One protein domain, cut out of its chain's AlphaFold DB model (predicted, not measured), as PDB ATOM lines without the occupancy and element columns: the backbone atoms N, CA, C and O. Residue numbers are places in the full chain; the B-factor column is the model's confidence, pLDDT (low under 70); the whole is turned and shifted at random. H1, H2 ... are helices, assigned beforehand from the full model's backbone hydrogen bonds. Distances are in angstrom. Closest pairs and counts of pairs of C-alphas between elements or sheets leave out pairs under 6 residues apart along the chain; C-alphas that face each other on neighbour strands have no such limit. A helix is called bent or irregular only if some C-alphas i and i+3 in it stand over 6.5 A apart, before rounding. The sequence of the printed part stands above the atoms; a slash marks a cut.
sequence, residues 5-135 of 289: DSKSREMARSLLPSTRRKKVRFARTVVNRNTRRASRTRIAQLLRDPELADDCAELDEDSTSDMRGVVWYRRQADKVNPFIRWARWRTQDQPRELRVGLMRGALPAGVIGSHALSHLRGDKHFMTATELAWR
ATOM      1  N   ASP A   5      51.012  42.264  19.014       72.44
ATOM      2  CA  ASP A   5      50.603  41.336  20.084       72.44
ATOM      3  C   ASP A   5      51.775  40.771  20.897       72.44
ATOM      4  O   ASP A   5      51.652  40.467  22.086       72.44
ATOM      5  N   SER A   6      52.953  40.661  20.286       75.62
ATOM      6  CA  SER A   6      54.163  40.232  20.991       75.62
ATOM      7  C   SER A   6      54.563  41.253  22.057       75.62
ATOM      8  O   SER A   6      54.902  40.879  23.182       75.62
ATOM      9  N   LYS A   7      54.419  42.549  21.747       76.69
ATOM     10  CA  LYS A   7      54.654  43.643  22.695       76.69
ATOM     11  C   LYS A   7      53.570  43.695  23.774       76.69
ATOM     12  O   LYS A   7      53.899  43.906  24.937       76.69
ATOM     13  N   SER A   8      52.295  43.468  23.442       70.12
ATOM     14  CA  SER A   8      51.225  43.450  24.456       70.12
ATOM     15  C   SER A   8      51.424  42.320  25.474       70.12
ATOM     16  O   SER A   8      51.301  42.548  26.681       70.12
ATOM     17  N   ARG A   9      51.829  41.126  25.018       73.88
ATOM     18  CA  ARG A   9      52.177  39.998  25.898       73.88
ATOM     19  C   ARG A   9      53.396  40.291  26.763       73.88
ATOM     20  O   ARG A   9      53.376  39.963  27.948       73.88
ATOM     21  N   GLU A  10      54.442  40.897  26.209       81.06
ATOM     22  CA  GLU A  10      55.639  41.273  26.968       81.06
ATOM     23  C   GLU A  10      55.314  42.308  28.055       81.06
ATOM     24  O   GLU A  10      55.656  42.122  29.225       81.06
ATOM     25  N   MET A  11      54.550  43.347  27.703       78.19
ATOM     26  CA  MET A  11      54.100  44.372  28.645       78.19
ATOM     27  C   MET A  11      53.228  43.769  29.752       78.19
ATOM     28  O   MET A  11      53.430  44.085  30.923       78.19
ATOM     29  N   ALA A  12      52.323  42.843  29.422       70.94
ATOM     30  CA  ALA A  12      51.515  42.130  30.411       70.94
ATOM     31  C   ALA A  12      52.373  41.232  31.327       70.94
ATOM     32  O   ALA A  12      52.137  41.171  32.533       70.94
ATOM     33  N   ARG A  13      53.411  40.576  30.790       71.75
ATOM     34  CA  ARG A  13      54.357  39.752  31.566       71.75
ATOM     35  C   ARG A  13      55.256  40.585  32.483       71.75
ATOM     36  O   ARG A  13      55.567  40.137  33.587       71.75
ATOM     37  N   SER A  14      55.605  41.814  32.097       71.25
ATOM     38  CA  SER A  14      56.401  42.727  32.937       71.25
ATOM     39  C   SER A  14      55.698  43.171  34.232       71.25
ATOM     40  O   SER A  14      56.341  43.720  35.124       71.25
ATOM     41  N   LEU A  15      54.398  42.880  34.383       71.19
ATOM     42  CA  LEU A  15      53.612  43.158  35.591       71.19
ATOM     43  C   LEU A  15      53.903  42.187  36.752       71.19
ATOM     44  O   LEU A  15      53.414  42.393  37.863       71.19
ATOM     45  N   LEU A  16      54.667  41.113  36.513       66.12
ATOM     46  CA  LEU A  16      54.844  39.991  37.446       66.12
ATOM     47  C   LEU A  16      55.935  40.127  38.539       66.12
ATOM     48  O   LEU A  16      55.865  39.376  39.527       66.12
ATOM     49  N   PRO A  17      56.905  41.063  38.489       64.31
ATOM     50  CA  PRO A  17      57.767  41.350  39.628       64.31
ATOM     51  C   PRO A  17      57.248  42.555  40.427       64.31
ATOM     52  O   PRO A  17      57.606  43.705  40.174       64.31
ATOM     53  N   SER A  18      56.448  42.282  41.463       69.00
ATOM     54  CA  SER A  18      56.245  43.247  42.551       69.00
ATOM     55  C   SER A  18      57.567  43.440  43.294       69.00
ATOM     56  O   SER A  18      58.158  42.468  43.782       69.00
ATOM     57  N   THR A  19      58.015  44.686  43.449       74.62
ATOM     58  CA  THR A  19      59.246  45.012  44.199       74.62
ATOM     59  C   THR A  19      59.141  44.656  45.686       74.62
ATOM     60  O   THR A  19      60.148  44.555  46.381       74.62
ATOM     61  N   ARG A  20      57.923  44.399  46.187       76.31
ATOM     62  CA  ARG A  20      57.642  44.071  47.593       76.31
ATOM     63  C   ARG A  20      57.350  42.592  47.851       76.31
ATOM     64  O   ARG A  20      56.880  42.257  48.935       76.31
ATOM     65  N   ARG A  21      57.662  41.680  46.919       80.12
ATOM     66  CA  ARG A  21      57.360  40.237  47.052       80.12
ATOM     67  C   ARG A  21      57.801  39.633  48.399       80.12
ATOM     68  O   ARG A  21      57.020  38.902  49.002       80.12
ATOM     69  N   LYS A  22      59.009  39.944  48.890       83.06
ATOM     70  CA  LYS A  22      59.513  39.444  50.190       83.06
ATOM     71  C   LYS A  22      58.684  39.968  51.374       83.06
ATOM     72  O   LYS A  22      58.220  39.172  52.183       83.06
ATOM     73  N   LYS A  23      58.424  41.282  51.419       80.06
ATOM     74  CA  LYS A  23      57.611  41.922  52.470       80.06
ATOM     75  C   LYS A  23      56.171  41.396  52.484       80.06
ATOM     76  O   LYS A  23      55.634  41.115  53.544       80.06
ATOM     77  N   VAL A  24      55.578  41.185  51.310       82.94
ATOM     78  CA  VAL A  24      54.217  40.637  51.174       82.94
ATOM     79  C   VAL A  24      54.143  39.184  51.640       82.94
ATOM     80  O   VAL A  24      53.191  38.819  52.320       82.94
ATOM     81  N   ARG A  25      55.147  38.351  51.326       85.12
ATOM     82  CA  ARG A  25      55.216  36.975  51.852       85.12
ATOM     83  C   ARG A  25      55.286  36.966  53.376       85.12
ATOM     84  O   ARG A  25      54.567  36.193  53.995       85.12
ATOM     85  N   PHE A  26      56.110  37.836  53.959       86.44
ATOM     86  CA  PHE A  26      56.197  37.983  55.409       86.44
ATOM     87  C   PHE A  26      54.852  38.412  56.014       86.44
ATOM     88  O   PHE A  26      54.336  37.714  56.880       86.44
ATOM     89  N   ALA A  27      54.235  39.477  55.490       82.88
ATOM     90  CA  ALA A  27      52.935  39.962  55.957       82.88
ATOM     91  C   ALA A  27      51.841  38.888  55.852       82.88
ATOM     92  O   ALA A  27      51.104  38.671  56.806       82.88
ATOM     93  N   ARG A  28      51.788  38.136  54.741       87.31
ATOM     94  CA  ARG A  28      50.852  37.012  54.578       87.31
ATOM     95  C   ARG A  28      51.057  35.937  55.644       87.31
ATOM     96  O   ARG A  28      50.088  35.413  56.177       87.31
ATOM     97  N   THR A  29      52.308  35.594  55.949       88.44
ATOM     98  CA  THR A  29      52.621  34.630  57.012       88.44
ATOM     99  C   THR A  29      52.167  35.139  58.376       88.44
ATOM    100  O   THR A  29      51.636  34.350  59.152       88.44
ATOM    101  N   VAL A  30      52.352  36.430  58.664       84.75
ATOM    102  CA  VAL A  30      51.893  37.053  59.913       84.75
ATOM    103  C   VAL A  30      50.370  37.002  60.016       84.75
ATOM    104  O   VAL A  30      49.876  36.439  60.987       84.75
ATOM    105  N   VAL A  31      49.642  37.476  58.996       79.75
ATOM    106  CA  VAL A  31      48.169  37.427  58.962       79.75
ATOM    107  C   VAL A  31      47.686  35.993  59.164       79.75
ATOM    108  O   VAL A  31      46.963  35.726  60.112       79.75
ATOM    109  N   ASN A  32      48.197  35.029  58.392       85.56
ATOM    110  CA  ASN A  32      47.792  33.626  58.527       85.56
ATOM    111  C   ASN A  32      48.108  33.034  59.911       85.56
ATOM    112  O   ASN A  32      47.355  32.200  60.408       85.56
ATOM    113  N   ARG A  33      49.238  33.404  60.532       85.31
ATOM    114  CA  ARG A  33      49.568  32.965  61.898       85.31
ATOM    115  C   ARG A  33      48.599  33.561  62.911       85.31
ATOM    116  O   ARG A  33      48.160  32.826  63.791       85.31
ATOM    117  N   ASN A  34      48.262  34.840  62.775       79.69
ATOM    118  CA  ASN A  34      47.305  35.517  63.642       79.69
ATOM    119  C   ASN A  34      45.914  34.904  63.491       79.69
ATOM    120  O   ASN A  34      45.342  34.506  64.497       79.69
ATOM    121  N   THR A  35      45.440  34.698  62.258       81.75
ATOM    122  CA  THR A  35      44.175  34.007  61.981       81.75
ATOM    123  C   THR A  35      44.165  32.624  62.622       81.75
ATOM    124  O   THR A  35      43.276  32.328  63.402       81.75
ATOM    125  N   ARG A  36      45.202  31.799  62.415       84.94
ATOM    126  CA  ARG A  36      45.281  30.464  63.040       84.94
ATOM    127  C   ARG A  36      45.284  30.513  64.565       84.94
ATOM    128  O   ARG A  36      44.679  29.647  65.186       84.94
ATOM    129  N   ARG A  37      46.005  31.461  65.174       83.69
ATOM    130  CA  ARG A  37      46.017  31.634  66.635       83.69
ATOM    131  C   ARG A  37      44.633  32.026  67.135       83.69
ATOM    132  O   ARG A  37      44.139  31.369  68.040       83.69
ATOM    133  N   ALA A  38      44.003  33.013  66.501       78.81
ATOM    134  CA  ALA A  38      42.655  33.456  66.832       78.81
ATOM    135  C   ALA A  38      41.645  32.304  66.711       78.81
ATOM    136  O   ALA A  38      40.909  32.045  67.657       78.81
ATOM    137  N   SER A  39      41.686  31.542  65.609       82.12
ATOM    138  CA  SER A  39      40.850  30.352  65.418       82.12
ATOM    139  C   SER A  39      41.100  29.295  66.493       82.12
ATOM    140  O   SER A  39      40.150  28.751  67.035       82.12
ATOM    141  N   ARG A  40      42.360  29.003  66.849       84.25
ATOM    142  CA  ARG A  40      42.680  28.008  67.890       84.25
ATOM    143  C   ARG A  40      42.200  28.430  69.272       84.25
ATOM    144  O   ARG A  40      41.611  27.611  69.968       84.25
ATOM    145  N   THR A  41      42.454  29.677  69.664       80.81
ATOM    146  CA  THR A  41      41.975  30.218  70.941       80.81
ATOM    147  C   THR A  41      40.453  30.165  71.005       80.81
ATOM    148  O   THR A  41      39.917  29.740  72.022       80.81
ATOM    149  N   ARG A  42      39.765  30.495  69.907       73.94
ATOM    150  CA  ARG A  42      38.300  30.433  69.827       73.94
ATOM    151  C   ARG A  42      37.745  29.017  69.852       73.94
ATOM    152  O   ARG A  42      36.832  28.761  70.618       73.94
ATOM    153  N   ILE A  43      38.325  28.073  69.112       83.12
ATOM    154  CA  ILE A  43      37.937  26.654  69.204       83.12
ATOM    155  C   ILE A  43      38.107  26.155  70.642       83.12
ATOM    156  O   ILE A  43      37.237  25.471  71.164       83.12
ATOM    157  N   ALA A  44      39.199  26.530  71.315       84.25
ATOM    158  CA  ALA A  44      39.406  26.171  72.714       84.25
ATOM    159  C   ALA A  44      38.381  26.819  73.665       84.25
ATOM    160  O   ALA A  44      38.075  26.227  74.695       84.25
ATOM    161  N   GLN A  45      37.856  28.006  73.343       79.50
ATOM    162  CA  GLN A  45      36.763  28.644  74.085       79.50
ATOM    163  C   GLN A  45      35.435  27.916  73.854       79.50
ATOM    164  O   GLN A  45      34.800  27.535  74.826       79.50
ATOM    165  N   LEU A  46      35.083  27.619  72.600       80.12
ATOM    166  CA  LEU A  46      33.866  26.876  72.246       80.12
ATOM    167  C   LEU A  46      33.845  25.454  72.828       80.12
ATOM    168  O   LEU A  46      32.802  24.957  73.227       80.12
ATOM    169  N   LEU A  47      35.004  24.792  72.911       83.12
ATOM    170  CA  LEU A  47      35.117  23.483  73.567       83.12
ATOM    171  C   LEU A  47      34.919  23.553  75.088       83.12
ATOM    172  O   LEU A  47      34.576  22.543  75.694       83.12
ATOM    173  N   ARG A  48      35.192  24.705  75.713       86.25
ATOM    174  CA  ARG A  48      34.977  24.917  77.153       86.25
ATOM    175  C   ARG A  48      33.547  25.341  77.458       86.25
ATOM    176  O   ARG A  48      33.042  24.968  78.508       86.25
ATOM    177  N   ASP A  49      32.945  26.109  76.560       83.38
ATOM    178  CA  ASP A  49      31.596  26.636  76.695       83.38
ATOM    179  C   ASP A  49      30.846  26.522  75.353       83.38
ATOM    180  O   ASP A  49      30.981  27.390  74.484       83.38
ATOM    181  N   PRO A  50      30.105  25.418  75.143       77.25
ATOM    182  CA  PRO A  50      29.379  25.170  73.901       77.25
ATOM    183  C   PRO A  50      28.208  26.130  73.669       77.25
ATOM    184  O   PRO A  50      27.787  26.285  72.524       77.25
ATOM    185  N   GLU A  51      27.685  26.777  74.719       80.06
ATOM    186  CA  GLU A  51      26.561  27.718  74.608       80.06
ATOM    187  C   GLU A  51      26.977  29.027  73.913       80.06
ATOM    188  O   GLU A  51      26.148  29.706  73.318       80.06
ATOM    189  N   LEU A  52      28.281  29.330  73.879       69.06
ATOM    190  CA  LEU A  52      28.854  30.480  73.169       69.06
ATOM    191  C   LEU A  52      28.907  30.319  71.637       69.06
ATOM    192  O   LEU A  52      29.359  31.232  70.940       69.06
ATOM    193  N   ALA A  53      28.515  29.162  71.095       65.19
ATOM    194  CA  ALA A  53      28.600  28.879  69.662       65.19
ATOM    195  C   ALA A  53      27.680  29.771  68.813       65.19
ATOM    196  O   ALA A  53      28.099  30.207  67.737       65.19
ATOM    197  N   ASP A  54      26.484  30.088  69.313       62.47
ATOM    198  CA  ASP A  54      25.492  30.891  68.586       62.47
ATOM    199  C   ASP A  54      25.880  32.382  68.521       62.47
ATOM    200  O   ASP A  54      25.639  33.041  67.509       62.47
ATOM    201  N   ASP A  55      26.599  32.890  69.528       59.03
ATOM    202  CA  ASP A  55      27.129  34.265  69.563       59.03
ATOM    203  C   ASP A  55      28.376  34.456  68.670       59.03
ATOM    204  O   ASP A  55      28.858  35.569  68.452       59.03
ATOM    205  N   CYS A  56      28.920  33.365  68.129       55.84
ATOM    206  CA  CYS A  56      30.156  33.331  67.356       55.84
ATOM    207  C   CYS A  56      29.927  33.194  65.833       55.84
ATOM    208  O   CYS A  56      30.811  32.730  65.118       55.84
ATOM    209  N   ALA A  57      28.770  33.565  65.284       53.50
ATOM    210  CA  ALA A  57      28.496  33.371  63.851       53.50
ATOM    211  C   ALA A  57      29.247  34.346  62.902       53.50
ATOM    212  O   ALA A  57      29.432  34.037  61.726       53.50
ATOM    213  N   GLU A  58      29.756  35.486  63.386       53.88
ATOM    214  CA  GLU A  58      30.394  36.544  62.563       53.88
ATOM    215  C   GLU A  58      31.927  36.384  62.381       53.88
ATOM    216  O   GLU A  58      32.670  37.330  62.121       53.88
ATOM    217  N   LEU A  59      32.453  35.167  62.532       53.47
ATOM    218  CA  LEU A  59      33.881  34.929  62.792       53.47
ATOM    219  C   LEU A  59      34.866  35.071  61.615       53.47
ATOM    220  O   LEU A  59      36.078  35.032  61.857       53.47
ATOM    221  N   ASP A  60      34.401  35.235  60.374       53.78
ATOM    222  CA  ASP A  60      35.263  35.139  59.181       53.78
ATOM    223  C   ASP A  60      35.633  36.482  58.524       53.78
ATOM    224  O   ASP A  60      36.533  36.534  57.675       53.78
ATOM    225  N   GLU A  61      35.012  37.596  58.920       56.12
ATOM    226  CA  GLU A  61      35.157  38.856  58.179       56.12
ATOM    227  C   GLU A  61      36.535  39.521  58.350       56.12
ATOM    228  O   GLU A  61      37.133  39.975  57.361       56.12
ATOM    229  N   ASP A  62      37.112  39.480  59.555       58.72
ATOM    230  CA  ASP A  62      38.365  40.178  59.894       58.72
ATOM    231  C   ASP A  62      39.567  39.704  59.058       58.72
ATOM    232  O   ASP A  62      40.353  40.503  58.536       58.72
ATOM    233  N   SER A  63      39.694  38.391  58.850       62.97
ATOM    234  CA  SER A  63      40.835  37.824  58.117       62.97
ATOM    235  C   SER A  63      40.824  38.211  56.634       62.97
ATOM    236  O   SER A  63      41.879  38.403  56.009       62.97
ATOM    237  N   THR A  64      39.627  38.375  56.062       65.62
ATOM    238  CA  THR A  64      39.465  38.781  54.668       65.62
ATOM    239  C   THR A  64      39.855  40.244  54.471       65.62
ATOM    240  O   THR A  64      40.478  40.569  53.455       65.62
ATOM    241  N   SER A  65      39.568  41.111  55.447       66.25
ATOM    242  CA  SER A  65      39.946  42.527  55.437       66.25
ATOM    243  C   SER A  65      41.468  42.712  55.497       66.25
ATOM    244  O   SER A  65      42.057  43.368  54.627       66.25
ATOM    245  N   ASP A  66      42.139  42.023  56.423       71.44
ATOM    246  CA  ASP A  66      43.601  42.061  56.551       71.44
ATOM    247  C   ASP A  66      44.299  41.562  55.281       71.44
ATOM    248  O   ASP A  66      45.240  42.178  54.757       71.44
ATOM    249  N   MET A  67      43.803  40.455  54.721       77.38
ATOM    250  CA  MET A  67      44.339  39.908  53.480       77.38
ATOM    251  C   MET A  67      44.100  40.848  52.290       77.38
ATOM    252  O   MET A  67      44.988  41.000  51.442       77.38
ATOM    253  N   ARG A  68      42.944  41.532  52.224       73.44
ATOM    254  CA  ARG A  68      42.678  42.580  51.218       73.44
ATOM    255  C   ARG A  68      43.710  43.701  51.317       73.44
ATOM    256  O   ARG A  68      44.233  44.116  50.278       73.44
ATOM    257  N   GLY A  69      44.071  44.126  52.529       74.25
ATOM    258  CA  GLY A  69      45.148  45.090  52.768       74.25
ATOM    259  C   GLY A  69      46.486  44.618  52.190       74.25
ATOM    260  O   GLY A  69      47.107  45.319  51.384       74.25
ATOM    261  N   VAL A  70      46.904  43.388  52.507       79.94
ATOM    262  CA  VAL A  70      48.146  42.783  51.983       79.94
ATOM    263  C   VAL A  70      48.151  42.727  50.448       79.94
ATOM    264  O   VAL A  70      49.153  43.076  49.809       79.94
ATOM    265  N   VAL A  71      47.033  42.327  49.834       79.56
ATOM    266  CA  VAL A  71      46.874  42.286  48.371       79.56
ATOM    267  C   VAL A  71      46.966  43.687  47.769       79.56
ATOM    268  O   VAL A  71      47.674  43.874  46.775       79.56
ATOM    269  N   TRP A  72      46.301  44.675  48.367       78.19
ATOM    270  CA  TRP A  72      46.339  46.061  47.912       78.19
ATOM    271  C   TRP A  72      47.767  46.619  47.922       78.19
ATOM    272  O   TRP A  72      48.248  47.096  46.891       78.19
ATOM    273  N   TYR A  73      48.500  46.462  49.030       74.19
ATOM    274  CA  TYR A  73      49.891  46.917  49.142       74.19
ATOM    275  C   TYR A  73      50.826  46.242  48.139       74.19
ATOM    276  O   TYR A  73      51.735  46.885  47.606       74.19
ATOM    277  N   ARG A  74      50.616  44.948  47.866       82.25
ATOM    278  CA  ARG A  74      51.373  44.231  46.835       82.25
ATOM    279  C   ARG A  74      51.136  44.853  45.464       82.25
ATOM    280  O   ARG A  74      52.104  45.114  44.756       82.25
ATOM    281  N   ARG A  75      49.867  45.090  45.111       79.44
ATOM    282  CA  ARG A  75      49.460  45.666  43.821       79.44
ATOM    283  C   ARG A  75      50.016  47.075  43.618       79.44
ATOM    284  O   ARG A  75      50.491  47.365  42.529       79.44
ATOM    285  N   GLN A  76      50.049  47.909  44.659       77.38
ATOM    286  CA  GLN A  76      50.671  49.245  44.602       77.38
ATOM    287  C   GLN A  76      52.175  49.210  44.282       77.38
ATOM    288  O   GLN A  76      52.733  50.191  43.804       77.38
ATOM    289  N   ALA A  77      52.844  48.087  44.549       81.19
ATOM    290  CA  ALA A  77      54.258  47.889  44.251       81.19
ATOM    291  C   ALA A  77      54.516  47.150  42.927       81.19
ATOM    292  O   ALA A  77      55.675  46.862  42.605       81.19
ATOM    293  N   ASP A  78      53.466  46.816  42.174       82.81
ATOM    294  CA  ASP A  78      53.608  46.287  40.821       82.81
ATOM    295  C   ASP A  78      54.116  47.419  39.906       82.81
ATOM    296  O   ASP A  78      53.645  48.558  39.968       82.81
ATOM    297  N   LYS A  79      55.085  47.129  39.028       82.12
ATOM    298  CA  LYS A  79      55.621  48.107  38.063       82.12
ATOM    299  C   LYS A  79      54.662  48.300  36.879       82.12
ATOM    300  O   LYS A  79      54.986  47.992  35.739       82.12
ATOM    301  N   VAL A  80      53.469  48.819  37.156       86.19
ATOM    302  CA  VAL A  80      52.356  48.918  36.190       86.19
ATOM    303  C   VAL A  80      52.422  50.151  35.291       86.19
ATOM    304  O   VAL A  80      51.751  50.200  34.266       86.19
ATOM    305  N   ASN A  81      53.244  51.146  35.632       84.81
ATOM    306  CA  ASN A  81      53.264  52.431  34.926       84.81
ATOM    307  C   ASN A  81      53.593  52.327  33.424       84.81
ATOM    308  O   ASN A  81      52.877  52.953  32.641       84.81
ATOM    309  N   PRO A  82      54.612  51.561  32.974       86.50
ATOM    310  CA  PRO A  82      54.873  51.402  31.542       86.50
ATOM    311  C   PRO A  82      53.673  50.804  30.800       86.50
ATOM    312  O   PRO A  82      53.309  51.278  29.725       86.50
ATOM    313  N   PHE A  83      53.028  49.808  31.407       89.81
ATOM    314  CA  PHE A  83      51.841  49.154  30.872       89.81
ATOM    315  C   PHE A  83      50.647  50.110  30.767       89.81
ATOM    316  O   PHE A  83      50.040  50.208  29.703       89.81
ATOM    317  N   ILE A  84      50.356  50.871  31.827       91.44
ATOM    318  CA  ILE A  84      49.269  51.861  31.829       91.44
ATOM    319  C   ILE A  84      49.515  52.928  30.757       91.44
ATOM    320  O   ILE A  84      48.593  53.262  30.020       91.44
ATOM    321  N   ARG A  85      50.748  53.441  30.615       91.19
ATOM    322  CA  ARG A  85      51.079  54.431  29.570       91.19
ATOM    323  C   ARG A  85      50.837  53.889  28.165       91.19
ATOM    324  O   ARG A  85      50.207  54.568  27.361       91.19
ATOM    325  N   TRP A  86      51.296  52.670  27.891       92.50
ATOM    326  CA  TRP A  86      51.051  52.011  26.609       92.50
ATOM    327  C   TRP A  86      49.551  51.821  26.343       92.50
ATOM    328  O   TRP A  86      49.072  52.172  25.267       92.50
ATOM    329  N   ALA A  87      48.798  51.335  27.332       94.06
ATOM    330  CA  ALA A  87      47.363  51.118  27.199       94.06
ATOM    331  C   ALA A  87      46.600  52.438  26.972       94.06
ATOM    332  O   ALA A  87      45.675  52.483  26.161       94.06
ATOM    333  N   ARG A  88      46.995  53.523  27.657       95.81
ATOM    334  CA  ARG A  88      46.419  54.862  27.458       95.81
ATOM    335  C   ARG A  88      46.634  55.352  26.035       95.81
ATOM    336  O   ARG A  88      45.666  55.730  25.392       95.81
ATOM    337  N   TRP A  89      47.873  55.279  25.547       94.44
ATOM    338  CA  TRP A  89      48.213  55.664  24.178       94.44
ATOM    339  C   TRP A  89      47.411  54.854  23.151       94.44
ATOM    340  O   TRP A  89      46.820  55.417  22.241       94.44
ATOM    341  N   ARG A  90      47.288  53.534  23.351       93.00
ATOM    342  CA  ARG A  90      46.551  52.644  22.437       93.00
ATOM    343  C   ARG A  90      45.045  52.928  22.366       93.00
ATOM    344  O   ARG A  90      44.413  52.567  21.382       93.00
ATOM    345  N   THR A  91      44.472  53.520  23.412       96.31
ATOM    346  CA  THR A  91      43.022  53.739  23.556       96.31
ATOM    347  C   THR A  91      42.643  55.217  23.610       96.31
ATOM    348  O   THR A  91      41.522  55.548  23.992       96.31
ATOM    349  N   GLN A  92      43.572  56.116  23.276       95.25
ATOM    350  CA  GLN A  92      43.378  57.555  23.422       95.25
ATOM    351  C   GLN A  92      42.220  58.066  22.560       95.25
ATOM    352  O   GLN A  92      41.359  58.777  23.077       95.25
ATOM    353  N   ASP A  93      42.146  57.601  21.314       95.19
ATOM    354  CA  ASP A  93      41.154  58.040  20.321       95.19
ATOM    355  C   ASP A  93      39.812  57.300  20.433       95.19
ATOM    356  O   ASP A  93      38.921  57.461  19.609       95.19
ATOM    357  N   GLN A  94      39.664  56.451  21.451       96.00
ATOM    358  CA  GLN A  94      38.489  55.605  21.634       96.00
ATOM    359  C   GLN A  94      37.555  56.195  22.701       96.00
ATOM    360  O   GLN A  94      38.054  56.740  23.702       96.00
ATOM    361  N   PRO A  95      36.221  56.042  22.562       94.62
ATOM    362  CA  PRO A  95      35.257  56.384  23.610       94.62
ATOM    363  C   PRO A  95      35.588  55.676  24.926       94.62
ATOM    364  O   PRO A  95      36.008  54.515  24.912       94.62
ATOM    365  N   ARG A  96      35.409  56.359  26.067       92.31
ATOM    366  CA  ARG A  96      35.820  55.871  27.403       92.31
ATOM    367  C   ARG A  96      35.239  54.498  27.721       92.31
ATOM    368  O   ARG A  96      35.945  53.628  28.226       92.31
ATOM    369  N   GLU A  97      33.983  54.317  27.354       92.44
ATOM    370  CA  GLU A  97      33.146  53.145  27.582       92.44
ATOM    371  C   GLU A  97      33.719  51.898  26.890       92.44
ATOM    372  O   GLU A  97      33.588  50.785  27.395       92.44
ATOM    373  N   LEU A  98      34.430  52.077  25.770       94.38
ATOM    374  CA  LEU A  98      34.988  50.981  24.974       94.38
ATOM    375  C   LEU A  98      36.421  50.609  25.370       94.38
ATOM    376  O   LEU A  98      36.871  49.494  25.097       94.38
ATOM    377  N   ARG A  99      37.156  51.501  26.046       95.44
ATOM    378  CA  ARG A  99      38.607  51.343  26.284       95.44
ATOM    379  C   ARG A  99      38.950  50.070  27.049       95.44
ATOM    380  O   ARG A  99      39.913  49.389  26.706       95.44
ATOM    381  N   VAL A 100      38.168  49.723  28.072       94.50
ATOM    382  CA  VAL A 100      38.391  48.492  28.855       94.50
ATOM    383  C   VAL A 100      38.121  47.246  28.010       94.50
ATOM    384  O   VAL A 100      38.876  46.278  28.105       94.50
ATOM    385  N   GLY A 101      37.077  47.268  27.175       93.06
ATOM    386  CA  GLY A 101      36.741  46.172  26.262       93.06
ATOM    387  C   GLY A 101      37.841  45.929  25.228       93.06
ATOM    388  O   GLY A 101      38.299  44.798  25.075       93.06
ATOM    389  N   LEU A 102      38.352  46.999  24.615       93.19
ATOM    390  CA  LEU A 102      39.473  46.938  23.672       93.19
ATOM    391  C   LEU A 102      40.732  46.352  24.318       93.19
ATOM    392  O   LEU A 102      41.375  45.462  23.762       93.19
ATOM    393  N   MET A 103      41.059  46.795  25.536       93.88
ATOM    394  CA  MET A 103      42.202  46.246  26.260       93.88
ATOM    395  C   MET A 103      41.997  44.787  26.662       93.88
ATOM    396  O   MET A 103      42.966  44.035  26.685       93.88
ATOM    397  N   ARG A 104      40.763  44.354  26.946       93.62
ATOM    398  CA  ARG A 104      40.470  42.944  27.232       93.62
ATOM    399  C   ARG A 104      40.789  42.049  26.034       93.62
ATOM    400  O   ARG A 104      41.355  40.987  26.252       93.62
ATOM    401  N   GLY A 105      40.477  42.486  24.813       89.88
ATOM    402  CA  GLY A 105      40.816  41.745  23.592       89.88
ATOM    403  C   GLY A 105      42.321  41.709  23.294       89.88
ATOM    404  O   GLY A 105      42.829  40.701  22.819       89.88
ATOM    405  N   ALA A 106      43.052  42.779  23.621       89.06
ATOM    406  CA  ALA A 106      44.490  42.890  23.348       89.06
ATOM    407  C   ALA A 106      45.397  42.165  24.364       89.06
ATOM    408  O   ALA A 106      46.608  42.037  24.144       89.06
ATOM    409  N   LEU A 107      44.851  41.757  25.513       88.88
ATOM    410  CA  LEU A 107      45.597  41.128  26.601       88.88
ATOM    411  C   LEU A 107      45.508  39.601  26.537       88.88
ATOM    412  O   LEU A 107      44.486  39.059  26.128       88.88
ATOM    413  N   PRO A 108      46.553  38.879  26.991       86.31
ATOM    414  CA  PRO A 108      46.508  37.424  27.039       86.31
ATOM    415  C   PRO A 108      45.393  36.948  27.975       86.31
ATOM    416  O   PRO A 108      45.228  37.483  29.074       86.31
ATOM    417  N   ALA A 109      44.674  35.903  27.571       86.94
ATOM    418  CA  ALA A 109      43.659  35.281  28.412       86.94
ATOM    419  C   ALA A 109      44.251  34.738  29.731       86.94
ATOM    420  O   ALA A 109      45.448  34.451  29.847       86.94
ATOM    421  N   GLY A 110      43.395  34.596  30.745       87.12
ATOM    422  CA  GLY A 110      43.754  34.024  32.042       87.12
ATOM    423  C   GLY A 110      44.247  35.042  33.076       87.12
ATOM    424  O   GLY A 110      43.885  36.222  33.061       87.12
ATOM    425  N   VAL A 111      45.049  34.564  34.031       84.94
ATOM    426  CA  VAL A 111      45.368  35.296  35.271       84.94
ATOM    427  C   VAL A 111      46.189  36.560  35.008       84.94
ATOM    428  O   VAL A 111      45.942  37.591  35.630       84.94
ATOM    429  N   ILE A 112      47.143  36.508  34.073       83.81
ATOM    430  CA  ILE A 112      48.025  37.644  33.767       83.81
ATOM    431  C   ILE A 112      47.219  38.796  33.154       83.81
ATOM    432  O   ILE A 112      47.306  39.923  33.645       83.81
ATOM    433  N   GLY A 113      46.394  38.525  32.136       87.25
ATOM    434  CA  GLY A 113      45.537  39.547  31.529       87.25
ATOM    435  C   GLY A 113      44.473  40.065  32.488       87.25
ATOM    436  O   GLY A 113      44.262  41.272  32.571       87.25
ATOM    437  N   SER A 114      43.868  39.188  33.295       88.88
ATOM    438  CA  SER A 114      42.895  39.594  34.321       88.88
ATOM    439  C   SER A 114      43.516  40.525  35.367       88.88
ATOM    440  O   SER A 114      42.928  41.541  35.740       88.88
ATOM    441  N   HIS A 115      44.741  40.219  35.807       87.44
ATOM    442  CA  HIS A 115      45.499  41.060  36.730       87.44
ATOM    443  C   HIS A 115      45.835  42.424  36.110       87.44
ATOM    444  O   HIS A 115      45.618  43.460  36.744       87.44
ATOM    445  N   ALA A 116      46.280  42.434  34.851       89.44
ATOM    446  CA  ALA A 116      46.554  43.647  34.084       89.44
ATOM    447  C   ALA A 116      45.303  44.531  33.923       89.44
ATOM    448  O   ALA A 116      45.346  45.728  34.208       89.44
ATOM    449  N   LEU A 117      44.163  43.936  33.556       92.12
ATOM    450  CA  LEU A 117      42.876  44.628  33.458       92.12
ATOM    451  C   LEU A 117      42.441  45.244  34.789       92.12
ATOM    452  O   LEU A 117      41.877  46.337  34.793       92.12
ATOM    453  N   SER A 118      42.714  44.578  35.917       89.62
ATOM    454  CA  SER A 118      42.376  45.124  37.237       89.62
ATOM    455  C   SER A 118      43.089  46.452  37.518       89.62
ATOM    456  O   SER A 118      42.488  47.358  38.092       89.62
ATOM    457  N   HIS A 119      44.334  46.600  37.048       89.81
ATOM    458  CA  HIS A 119      45.087  47.851  37.162       89.81
ATOM    459  C   HIS A 119      44.511  48.946  36.263       89.81
ATOM    460  O   HIS A 119      44.387  50.084  36.708       89.81
ATOM    461  N   LEU A 120      44.094  48.606  35.037       92.62
ATOM    462  CA  LEU A 120      43.479  49.577  34.122       92.62
ATOM    463  C   LEU A 120      42.152  50.115  34.662       92.62
ATOM    464  O   LEU A 120      41.956  51.323  34.654       92.62
ATOM    465  N   ARG A 121      41.279  49.263  35.214       90.62
ATOM    466  CA  ARG A 121      39.991  49.691  35.806       90.62
ATOM    467  C   ARG A 121      40.149  50.710  36.942       90.62
ATOM    468  O   ARG A 121      39.257  51.512  37.188       90.62
ATOM    469  N   GLY A 122      41.282  50.692  37.645       84.81
ATOM    470  CA  GLY A 122      41.587  51.661  38.699       84.81
ATOM    471  C   GLY A 122      42.039  53.036  38.186       84.81
ATOM    472  O   GLY A 122      42.096  53.992  38.972       84.81
ATOM    473  N   ASP A 123      42.365  53.148  36.899       92.19
ATOM    474  CA  ASP A 123      42.928  54.334  36.265       92.19
ATOM    475  C   ASP A 123      41.842  55.228  35.646       92.19
ATOM    476  O   ASP A 123      40.948  54.765  34.942       92.19
ATOM    477  N   LYS A 124      41.938  56.547  35.866       92.94
ATOM    478  CA  LYS A 124      40.928  57.525  35.413       92.94
ATOM    479  C   LYS A 124      40.706  57.531  33.894       92.94
ATOM    480  O   LYS A 124      39.665  58.003  33.442       92.94
ATOM    481  N   HIS A 125      41.687  57.093  33.103       94.19
ATOM    482  CA  HIS A 125      41.564  57.029  31.643       94.19
ATOM    483  C   HIS A 125      40.565  55.965  31.182       94.19
ATOM    484  O   HIS A 125      39.962  56.128  30.123       94.19
ATOM    485  N   PHE A 126      40.397  54.908  31.977       94.50
ATOM    486  CA  PHE A 126      39.583  53.730  31.664       94.50
ATOM    487  C   PHE A 126      38.274  53.665  32.455       94.50
ATOM    488  O   PHE A 126      37.490  52.746  32.244       94.50
ATOM    489  N   MET A 127      38.047  54.613  33.363       92.38
ATOM    490  CA  MET A 127      36.776  54.763  34.068       92.38
ATOM    491  C   MET A 127      35.711  55.340  33.138       92.38
ATOM    492  O   MET A 127      36.008  56.233  32.329       92.38
ATOM    493  N   THR A 128      34.476  54.870  33.302       91.44
ATOM    494  CA  THR A 128      33.310  55.472  32.644       91.44
ATOM    495  C   THR A 128      33.074  56.896  33.159       91.44
ATOM    496  O   THR A 128      33.603  57.303  34.204       91.44
ATOM    497  N   ALA A 129      32.266  57.679  32.439       88.25
ATOM    498  CA  ALA A 129      31.884  59.019  32.888       88.25
ATOM    499  C   ALA A 129      31.210  58.993  34.275       88.25
ATOM    500  O   ALA A 129      31.547  59.801  35.143       88.25
ATOM    501  N   THR A 130      30.324  58.021  34.512       85.75
ATOM    502  CA  THR A 130      29.603  57.853  35.781       85.75
ATOM    503  C   THR A 130      30.534  57.461  36.927       85.75
ATOM    504  O   THR A 130      30.487  58.075  37.994       85.75
ATOM    505  N   GLU A 131      31.446  56.510  36.714       84.31
ATOM    506  CA  GLU A 131      32.443  56.106  37.713       84.31
ATOM    507  C   GLU A 131      33.384  57.260  38.081       84.31
ATOM    508  O   GLU A 131      33.736  57.447  39.250       84.31
ATOM    509  N   LEU A 132      33.797  58.056  37.091       88.88
ATOM    510  CA  LEU A 132      34.663  59.208  37.315       88.88
ATOM    511  C   LEU A 132      33.938  60.310  38.101       88.88
ATOM    512  O   LEU A 132      34.525  60.873  39.032       88.88
ATOM    513  N   ALA A 133      32.677  60.592  37.763       83.31
ATOM    514  CA  ALA A 133      31.827  61.533  38.491       83.31
ATOM    515  C   ALA A 133      31.628  61.086  39.947       83.31
ATOM    516  O   ALA A 133      31.895  61.847  40.876       83.31
ATOM    517  N   TRP A 134      31.291  59.813  40.168       82.38
ATOM    518  CA  TRP A 134      31.169  59.252  41.513       82.38
ATOM    519  C   TRP A 134      32.482  59.355  42.300       82.38
ATOM    520  O   TRP A 134      32.508  59.833  43.434       82.38
ATOM    521  N   ARG A 135      33.616  58.989  41.689       80.62
ATOM    522  CA  ARG A 135      34.925  59.024  42.358       80.62
ATOM    523  C   ARG A 135      35.377  60.444  42.692       80.62
ATOM    524  O   ARG A 135      36.065  60.649  43.693       80.62
TER     525      ARG A 135
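AT A GLANCE: This is residues 5 to 135 of the 289 residues of an uncharacterized protein of Myxococcus stipitatus (strain DSM 14675 / JCM 12634 / Mx s8) (UniProt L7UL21). Picture a long helical arm joined to a small head of short helices. The arm is H2 and H4, side by side and running opposite ways, with the small H3 in the turn at its far end; the head is H1, H5, H6 and H7, with H8 at its edge. The printed part has 131 residues with eight named helices, H1 to H8 in order, and no named strand: the class is all helix. It is only just loose, close to extended, with a radius of gyration of the C-alphas of 20.6 A, and elongated, spanning 66 by 34 by 23 A.

HOW THE PARTS SIT: Start with H1, residues 5 to 13. It touches H7, residues 111 to 121, about perpendicular at 86 degrees; the closest C-alphas are those of Ala 12 and Ala 116, 6.4 A apart. H1 and H5, residues 81 to 90, only just touch, with 3 pairs of C-alphas within 8 A, and touch only at their ends; the closest C-alphas, of Met 11 and Phe 83, are 5.7 A apart. Next look at H2, residues 21 to 48, which touches H4, residues 61 to 76, at a shallow tilt of 2 degrees, opposite ways; the closest C-alphas, of Val 24 and Arg 74, are 6.3 A apart. H3, residues 50 to 56, is close to but not clearly touching H2, with the C-alphas of Leu 46 and Ala 53 closest at 6.2 A. H6, residues 96 to 106, forms a helical hairpin with H7, at a shallow tilt of 16 degrees, opposite ways; the C-alphas of Arg 104 and Leu 117 are closest at 6.9 A. H8, residues 129 to 135, touches no helix; its closest C-alpha to H6 is Ala 129, 7.4 A from that of Arg 96. Every O i to N i+4 pair is within hydrogen-bond range in H1, H2, H4, H5, H7 and H8; in H6 5 of 7 are, and in H3 0 of 3, beside 2 of 4 O i to N i+3 pairs.

IN THESE COORDINATES: Find C-alpha 5 at (50.603, 41.336, 20.084), where H1 begins. H2 runs 40.5 A from C-alpha 21 to C-alpha 48 at (34.977, 24.917, 77.153), and H4 covers 23.1 A. H5, H6 and H7 measure 14.2, 16.1 and 15.4 A. H6 is irregular, C-alphas 97 and 100 being 7.1 A apart, and H3 only just so, with C-alphas 51 and 54 6.9 A apart. H8 ends at C-alpha 135, (34.925, 59.024, 42.358).

THE WHOLE: The C-alphas farthest apart, of Arg 48 and Asp 93, are 66.1 A apart. Residues 47 to 52, of which 50 to 52 belong to H3, stand free. The printed part has no cut and no long link. Mean pLDDT of the printed part is 81.8; residues 16 to 18 and 52 to 65 are under 70.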